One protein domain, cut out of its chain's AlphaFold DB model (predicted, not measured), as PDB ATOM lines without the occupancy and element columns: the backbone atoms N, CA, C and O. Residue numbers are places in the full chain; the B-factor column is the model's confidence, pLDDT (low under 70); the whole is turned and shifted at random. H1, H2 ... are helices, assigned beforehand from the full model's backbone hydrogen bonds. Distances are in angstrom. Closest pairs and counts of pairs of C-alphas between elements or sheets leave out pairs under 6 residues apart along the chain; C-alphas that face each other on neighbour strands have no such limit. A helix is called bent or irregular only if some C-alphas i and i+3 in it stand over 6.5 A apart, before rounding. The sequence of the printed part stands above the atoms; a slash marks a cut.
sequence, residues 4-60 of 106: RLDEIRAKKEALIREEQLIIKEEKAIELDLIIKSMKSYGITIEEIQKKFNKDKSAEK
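Overview. This is residues 4 to 60 of the 106 residues of the protein "H-NS histone family protein" of Chlorobium sp. (UniProt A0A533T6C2). One long, single helix, H1, makes the long arm of an L, and a shorter helix, H2, turns off sharply at its far end as the short arm. The corner of the L is made by the tight link of 4 residues between the helices, which are themselves only just apart, and the space between the arms is empty. The printed part has 57 residues with two named helices, in the order H1, H2, and no named strand; the class is all helix. The whole is extended, with a radius of gyration of the C-alphas of 20.4 A, and its outline is flat, the C-alphas spanning 61 by 32 by 10 A.

Arrangement. The longest helix is H1, residues 4 to 40. A tight link of 4 residues joins it to H2, residues 45 to 58. H1 and H2 are apart, but only just: their closest C-alphas are 8.5 A apart. From first to last residue, the direction of H1 has x, y and z components of 0.71, 0.53 and 0.46, and that of H2 has -0.19, 0.79 and -0.58. Residues 4 to 34 stand free, and they belong to H1. Residues 36 to 42, of which 36 to 40 belong to H1, stand free too, as do residues 46 to 60, of which 46 to 58 belong to H2. In H1 and H2 every O i to N i+4 pair is within hydrogen-bond range.

Along the chain. H1 has 37 residues and runs 54.3 A from C-alpha 4 at (-34.345, -63.474, -38.214) to C-alpha 40 at (3.846, -34.679, -12.439). H2 has 14 residues and measures 19.8 A from its first to its last C-alpha, ending at C-alpha 58 at (-7.703, -10.517, -22.985). Neither helix is bent.

Size, cuts and confidence. The two C-alphas farthest apart, those of Arg 4 and Ala 58, are 61.2 A apart. The printed part has no cut and no long link. The mean pLDDT of the printed part is 83.6, and residues 54 to 60 are under 70.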
ATOM      1  N   ARG A   4     -35.768 -63.676 -37.895       82.75
ATOM      2  CA  ARG A   4     -34.345 -63.474 -38.214       82.75
ATOM      3  C   ARG A   4     -33.940 -61.999 -38.284       82.75
ATOM      4  O   ARG A   4     -32.811 -61.666 -37.944       82.75
ATOM      5  N   LEU A   5     -34.830 -61.113 -38.737       83.62
ATOM      6  CA  LEU A   5     -34.552 -59.672 -38.769       83.62
ATOM      7  C   LEU A   5     -34.497 -59.086 -37.356       83.62
ATOM      8  O   LEU A   5     -33.653 -58.230 -37.094       83.62
ATOM      9  N   ASP A   6     -35.352 -59.564 -36.455       89.06
ATOM     10  CA  ASP A   6     -35.382 -59.102 -35.067       89.06
ATOM     11  C   ASP A   6     -34.144 -59.583 -34.293       89.06
ATOM     12  O   ASP A   6     -33.515 -58.797 -33.587       89.06
ATOM     13  N   GLU A   7     -33.694 -60.821 -34.521       88.12
ATOM     14  CA  GLU A   7     -32.425 -61.331 -33.978       88.12
ATOM     15  C   GLU A   7     -31.206 -60.539 -34.472       88.12
ATOM     16  O   GLU A   7     -30.301 -60.229 -33.694       88.12
ATOM     17  N   ILE A   8     -31.168 -60.182 -35.761       90.62
ATOM     18  CA  ILE A   8     -30.082 -59.369 -36.329       90.62
ATOM     19  C   ILE A   8     -30.080 -57.964 -35.716       90.62
ATOM     20  O   ILE A   8     -29.016 -57.437 -35.391       90.62
ATOM     21  N   ARG A   9     -31.257 -57.359 -35.517       90.12
ATOM     22  CA  ARG A   9     -31.383 -56.048 -34.862       90.12
ATOM     23  C   ARG A   9     -30.921 -56.095 -33.410       90.12
ATOM     24  O   ARG A   9     -30.120 -55.250 -33.021       90.12
ATOM     25  N   ALA A  10     -31.325 -57.113 -32.654       91.25
ATOM     26  CA  ALA A  10     -30.900 -57.290 -31.269       91.25
ATOM     27  C   ALA A  10     -29.374 -57.452 -31.148       91.25
ATOM     28  O   ALA A  10     -28.746 -56.813 -30.303       91.25
ATOM     29  N   LYS A  11     -28.749 -58.239 -32.036       93.62
ATOM     30  CA  LYS A  11     -27.282 -58.380 -32.084       93.62
ATOM     31  C   LYS A  11     -26.586 -57.066 -32.426       93.62
ATOM     32  O   LYS A  11     -25.572 -56.741 -31.817       93.62
ATOM     33  N   LYS A  12     -27.136 -56.292 -33.365       93.00
ATOM     34  CA  LYS A  12     -26.598 -54.973 -33.722       93.00
ATOM     35  C   LYS A  12     -26.642 -54.011 -32.534       93.00
ATOM     36  O   LYS A  12     -25.664 -53.324 -32.273       93.00
ATOM     37  N   GLU A  13     -27.752 -53.971 -31.805       92.75
ATOM     38  CA  GLU A  13     -27.882 -53.117 -30.620       92.75
ATOM     39  C   GLU A  13     -26.940 -53.533 -29.488       92.75
ATOM     40  O   GLU A  13     -26.372 -52.665 -28.828       92.75
ATOM     41  N   ALA A  14     -26.743 -54.837 -29.280       93.31
ATOM     42  CA  ALA A  14     -25.784 -55.340 -28.301       93.31
ATOM     43  C   ALA A  14     -24.349 -54.901 -28.637       93.31
ATOM     44  O   ALA A  14     -23.674 -54.345 -27.775       93.31
ATOM     45  N   LEU A  15     -23.933 -55.052 -29.900       94.31
ATOM     46  CA  LEU A  15     -22.609 -54.630 -30.368       94.31
ATOM     47  C   LEU A  15     -22.387 -53.119 -30.224       94.31
ATOM     48  O   LEU A  15     -21.321 -52.699 -29.794       94.31
ATOM     49  N   ILE A  16     -23.402 -52.296 -30.513       94.06
ATOM     50  CA  ILE A  16     -23.311 -50.837 -30.327       94.06
ATOM     51  C   ILE A  16     -23.095 -50.479 -28.849       94.06
ATOM     52  O   ILE A  16     -22.330 -49.570 -28.534       94.06
ATOM     53  N   ARG A  17     -23.767 -51.171 -27.921       93.25
ATOM     54  CA  ARG A  17     -23.576 -50.924 -26.481       93.25
ATOM     55  C   ARG A  17     -22.185 -51.338 -26.018       93.25
ATOM     56  O   ARG A  17     -21.588 -50.631 -25.214       93.25
ATOM     57  N   GLU A  18     -21.690 -52.464 -26.517       92.94
ATOM     58  CA  GLU A  18     -20.348 -52.959 -26.215       92.94
ATOM     59  C   GLU A  18     -19.269 -51.997 -26.735       92.94
ATOM     60  O   GLU A  18     -18.390 -51.598 -25.978       92.94
ATOM     61  N   GLU A  19     -19.411 -51.505 -27.967       92.50
ATOM     62  CA  GLU A  19     -18.539 -50.471 -28.539       92.50
ATOM     63  C   GLU A  19     -18.527 -49.196 -27.679       92.50
ATOM     64  O   GLU A  19     -17.469 -48.663 -27.349       92.50
ATOM     65  N   GLN A  20     -19.700 -48.719 -27.249       93.19
ATOM     66  CA  GLN A  20     -19.799 -47.530 -26.396       93.19
ATOM     67  C   GLN A  20     -19.149 -47.720 -25.021       93.19
ATOM     68  O   GLN A  20     -18.591 -46.760 -24.478       93.19
ATOM     69  N   LEU A  21     -19.226 -48.923 -24.448       93.94
ATOM     70  CA  LEU A  21     -18.564 -49.253 -23.186       93.94
ATOM     71  C   LEU A  21     -17.045 -49.223 -23.343       93.94
ATOM     72  O   LEU A  21     -16.389 -48.528 -22.570       93.94
ATOM     73  N   ILE A  22     -16.514 -49.867 -24.384       91.81
ATOM     74  CA  ILE A  22     -15.074 -49.880 -24.679       91.81
ATOM     75  C   ILE A  22     -14.558 -48.451 -24.868       91.81
ATOM     76  O   ILE A  22     -13.626 -48.036 -24.186       91.81
ATOM     77  N   ILE A  23     -15.232 -47.644 -25.695       91.88
ATOM     78  CA  ILE A  23     -14.853 -46.238 -25.917       91.88
ATOM     79  C   ILE A  23     -14.842 -45.450 -24.601       91.88
ATOM     80  O   ILE A  23     -13.998 -44.575 -24.394       91.88
ATOM     81  N   LYS A  24     -15.802 -45.703 -23.708       92.06
ATOM     82  CA  LYS A  24     -15.879 -45.013 -22.417       92.06
ATOM     83  C   LYS A  24     -14.727 -45.416 -21.496       92.06
ATOM     84  O   LYS A  24     -14.184 -44.546 -20.815       92.06
ATOM     85  N   GLU A  25     -14.373 -46.694 -21.468       91.81
ATOM     86  CA  GLU A  25     -13.256 -47.219 -20.682       91.81
ATOM     87  C   GLU A  25     -11.913 -46.690 -21.197       91.81
ATOM     88  O   GLU A  25     -11.133 -46.157 -20.409       91.81
ATOM     89  N   GLU A  26     -11.684 -46.718 -22.510       91.00
ATOM     90  CA  GLU A  26     -10.473 -46.174 -23.134       91.00
ATOM     91  C   GLU A  26     -10.317 -44.675 -22.857       91.00
ATOM     92  O   GLU A  26      -9.270 -44.233 -22.380       91.00
ATOM     93  N   LYS A  27     -11.390 -43.890 -23.027       90.94
ATOM     94  CA  LYS A  27     -11.378 -42.456 -22.695       90.94
ATOM     95  C   LYS A  27     -11.087 -42.194 -21.221       90.94
ATOM     96  O   LYS A  27     -10.432 -41.207 -20.897       90.94
ATOM     97  N   ALA A  28     -11.583 -43.037 -20.317       88.50
ATOM     98  CA  ALA A  28     -11.308 -42.892 -18.891       88.50
ATOM     99  C   ALA A  28      -9.825 -43.147 -18.575       88.50
ATOM    100  O   ALA A  28      -9.236 -42.404 -17.789       88.50
ATOM    101  N   ILE A  29      -9.214 -44.144 -19.221       91.38
ATOM    102  CA  ILE A  29      -7.782 -44.448 -19.091       91.38
ATOM    103  C   ILE A  29      -6.933 -43.291 -19.630       91.38
ATOM    104  O   ILE A  29      -6.004 -42.842 -18.955       91.38
ATOM    105  N   GLU A  30      -7.263 -42.765 -20.810       89.88
ATOM    106  CA  GLU A  30      -6.562 -41.616 -21.396       89.88
ATOM    107  C   GLU A  30      -6.648 -40.373 -20.504       89.88
ATOM    108  O   GLU A  30      -5.638 -39.712 -20.251       89.88
ATOM    109  N   LEU A  31      -7.835 -40.067 -19.972       87.25
ATOM    110  CA  LEU A  31      -8.026 -38.945 -19.052       87.25
ATOM    111  C   LEU A  31      -7.208 -39.110 -17.768       87.25
ATOM    112  O   LEU A  31      -6.611 -38.141 -17.299       87.25
ATOM    113  N   ASP A  32      -7.137 -40.319 -17.210       90.56
ATOM    114  CA  ASP A  32      -6.319 -40.590 -16.026       90.56
ATOM    115  C   ASP A  32      -4.819 -40.408 -16.309       90.56
ATOM    116  O   ASP A  32      -4.106 -39.794 -15.510       90.56
ATOM    117  N   LEU A  33      -4.337 -40.852 -17.475       91.06
ATOM    118  CA  LEU A  33      -2.959 -40.618 -17.920       91.06
ATOM    119  C   LEU A  33      -2.646 -39.123 -18.049       91.06
ATOM    120  O   LEU A  33      -1.602 -38.669 -17.571       91.06
ATOM    121  N   ILE A  34      -3.555 -38.342 -18.635       86.81
ATOM    122  CA  ILE A  34      -3.413 -36.885 -18.752       86.81
ATOM    123  C   ILE A  34      -3.363 -36.240 -17.364       86.81
ATOM    124  O   ILE A  34      -2.460 -35.448 -17.095       86.81
ATOM    125  N   ILE A  35      -4.268 -36.608 -16.454       85.50
ATOM    126  CA  ILE A  35      -4.305 -36.064 -15.088       85.50
ATOM    127  C   ILE A  35      -3.021 -36.408 -14.324       85.50
ATOM    128  O   ILE A  35      -2.466 -35.551 -13.634       85.50
ATOM    129  N   LYS A  36      -2.522 -37.643 -14.442       88.00
ATOM    130  CA  LYS A  36      -1.247 -38.057 -13.838       88.00
ATOM    131  C   LYS A  36      -0.074 -37.256 -14.396       88.00
ATOM    132  O   LYS A  36       0.745 -36.770 -13.620       88.00
ATOM    133  N   SER A  37      -0.028 -37.068 -15.714       87.56
ATOM    134  CA  SER A  37       0.988 -36.245 -16.371       87.56
ATOM    135  C   SER A  37       0.931 -34.798 -15.872       87.56
ATOM    136  O   SER A  37       1.930 -34.280 -15.380       87.56
ATOM    137  N   MET A  38      -0.252 -34.175 -15.854       85.38
ATOM    138  CA  MET A  38      -0.451 -32.821 -15.323       85.38
ATOM    139  C   MET A  38       0.045 -32.679 -13.880       85.38
ATOM    140  O   MET A  38       0.777 -31.738 -13.578       85.38
ATOM    141  N   LYS A  39      -0.278 -33.647 -13.010       84.00
ATOM    142  CA  LYS A  39       0.213 -33.677 -11.624       84.00
ATOM    143  C   LYS A  39       1.738 -33.760 -11.550       84.00
ATOM    144  O   LYS A  39       2.325 -33.081 -10.716       84.00
ATOM    145  N   SER A  40       2.379 -34.554 -12.414       87.25
ATOM    146  CA  SER A  40       3.846 -34.679 -12.439       87.25
ATOM    147  C   SER A  40       4.551 -33.371 -12.806       87.25
ATOM    148  O   SER A  40       5.601 -33.062 -12.250       87.25
ATOM    149  N   TYR A  41       3.932 -32.559 -13.665       85.38
ATOM    150  CA  TYR A  41       4.414 -31.226 -14.027       85.38
ATOM    151  C   TYR A  41       3.978 -30.128 -13.044       85.38
ATOM    152  O   TYR A  41       4.231 -28.951 -13.296       85.38
ATOM    153  N   GLY A  42       3.306 -30.483 -11.943       83.81
ATOM    154  CA  GLY A  42       2.781 -29.522 -10.970       83.81
ATOM    155  C   GLY A  42       1.657 -28.638 -11.515       83.81
ATOM    156  O   GLY A  42       1.335 -27.630 -10.898       83.81
ATOM    157  N   ILE A  43       1.059 -28.999 -12.654       81.69
ATOM    158  CA  ILE A  43      -0.015 -28.234 -13.289       81.69
ATOM    159  C   ILE A  43      -1.334 -28.597 -12.617       81.69
ATOM    160  O   ILE A  43      -1.800 -29.739 -12.683       81.69
ATOM    161  N   THR A  44      -1.978 -27.606 -12.012       82.12
ATOM    162  CA  THR A  44      -3.310 -27.764 -11.426       82.12
ATOM    163  C   THR A  44      -4.408 -27.377 -12.416       82.12
ATOM    164  O   THR A  44      -4.243 -26.514 -13.282       82.12
ATOM    165  N   ILE A  45      -5.583 -27.993 -12.269       79.25
ATOM    166  CA  ILE A  45      -6.771 -27.625 -13.058       79.25
ATOM    167  C   ILE A  45      -7.147 -26.155 -12.808       79.25
ATOM    168  O   ILE A  45      -7.557 -25.458 -13.734       79.25
ATOM    169  N   GLU A  46      -6.949 -25.657 -11.587       80.44
ATOM    170  CA  GLU A  46      -7.218 -24.265 -11.216       80.44
ATOM    171  C   GLU A  46      -6.333 -23.267 -11.976       80.44
ATOM    172  O   GLU A  46      -6.806 -22.207 -12.388       80.44
ATOM    173  N   GLU A  47      -5.057 -23.587 -12.204       79.44
ATOM    174  CA  GLU A  47      -4.154 -22.748 -12.999       79.44
ATOM    175  C   GLU A  47      -4.552 -22.717 -14.473       79.44
ATOM    176  O   GLU A  47      -4.526 -21.649 -15.090       79.44
ATOM    177  N   ILE A  48      -4.977 -23.855 -15.026       79.38
ATOM    178  CA  ILE A  48      -5.511 -23.927 -16.391       79.38
ATOM    179  C   ILE A  48      -6.788 -23.091 -16.502       79.38
ATOM    180  O   ILE A  48      -6.912 -22.283 -17.420       79.38
ATOM    181  N   GLN A  49      -7.711 -23.215 -15.545       79.88
ATOM    182  CA  GLN A  49      -8.942 -22.422 -15.513       79.88
ATOM    183  C   GLN A  49      -8.657 -20.921 -15.381       79.88
ATOM    184  O   GLN A  49      -9.281 -20.111 -16.065       79.88
ATOM    185  N   LYS A  50      -7.686 -20.530 -14.545       79.38
ATOM    186  CA  LYS A  50      -7.249 -19.132 -14.414       79.38
ATOM    187  C   LYS A  50      -6.665 -18.590 -15.718       79.38
ATOM    188  O   LYS A  50      -7.006 -17.469 -16.084       79.38
ATOM    189  N   LYS A  51      -5.817 -19.356 -16.417       76.25
ATOM    190  CA  LYS A  51      -5.270 -18.963 -17.729       76.25
ATOM    191  C   LYS A  51      -6.375 -18.836 -18.775       76.25
ATOM    192  O   LYS A  51      -6.525 -17.777 -19.364       76.25
ATOM    193  N   PHE A  52      -7.242 -19.837 -18.886       72.88
ATOM    194  CA  PHE A  52      -8.355 -19.827 -19.835       72.88
ATOM    195  C   PHE A  52      -9.324 -18.650 -19.624       72.88
ATOM    196  O   PHE A  52      -9.772 -18.015 -20.579       72.88
ATOM    197  N   ASN A  53      -9.628 -18.310 -18.369       72.81
ATOM    198  CA  ASN A  53     -10.466 -17.152 -18.048       72.81
ATOM    199  C   ASN A  53      -9.749 -15.813 -18.299       72.81
ATOM    200  O   ASN A  53     -10.403 -14.835 -18.674       72.81
ATOM    201  N   LYS A  54      -8.420 -15.757 -18.123       64.31
ATOM    202  CA  LYS A  54      -7.601 -14.597 -18.509       64.31
ATOM    203  C   LYS A  54      -7.570 -14.404 -20.023       64.31
ATOM    204  O   LYS A  54      -7.756 -13.284 -20.477       64.31
ATOM    205  N   ASP A  55      -7.442 -15.472 -20.800       60.81
ATOM    206  CA  ASP A  55      -7.375 -15.380 -22.262       60.81
ATOM    207  C   ASP A  55      -8.713 -14.908 -22.858       60.81
ATOM    208  O   ASP A  55      -8.745 -13.994 -23.682       60.81
ATOM    209  N   LYS A  56      -9.847 -15.393 -22.327       58.69
ATOM    210  CA  LYS A  56     -11.189 -14.895 -22.700       58.69
ATOM    211  C   LYS A  56     -11.436 -13.427 -22.360       58.69
ATOM    212  O   LYS A  56     -12.295 -12.788 -22.967       58.69
ATOM    213  N   SER A  57     -10.754 -12.898 -21.346       55.06
ATOM    214  CA  SER A  57     -10.854 -11.480 -20.983       55.06
ATOM    215  C   SER A  57      -9.842 -10.617 -21.741       55.06
ATOM    216  O   SER A  57     -10.144  -9.459 -22.023       55.06
ATOM    217  N   ALA A  58      -8.703 -11.180 -22.153       55.03
ATOM    218  CA  ALA A  58      -7.703 -10.517 -22.985       55.03
ATOM    219  C   ALA A  58      -8.186 -10.283 -24.429       55.03
ATOM    220  O   ALA A  58      -7.914  -9.224 -24.996       55.03
ATOM    221  N   GLU A  59      -8.990 -11.190 -24.999       52.44
ATOM    222  CA  GLU A  59      -9.574 -11.011 -26.342       52.44
ATOM    223  C   GLU A  59     -10.492  -9.782 -26.460       52.44
ATOM    224  O   GLU A  59     -10.641  -9.226 -27.548       52.44
ATOM    225  N   LYS A  60     -11.060  -9.281 -25.353       52.03
ATOM    226  CA  LYS A  60     -11.871  -8.050 -25.378       52.03
ATOM    227  C   LYS A  60     -11.059  -6.759 -25.519       52.03
ATOM    228  O   LYS A  60     -11.656  -5.735 -25.835       52.03
TER     229      LYS A  60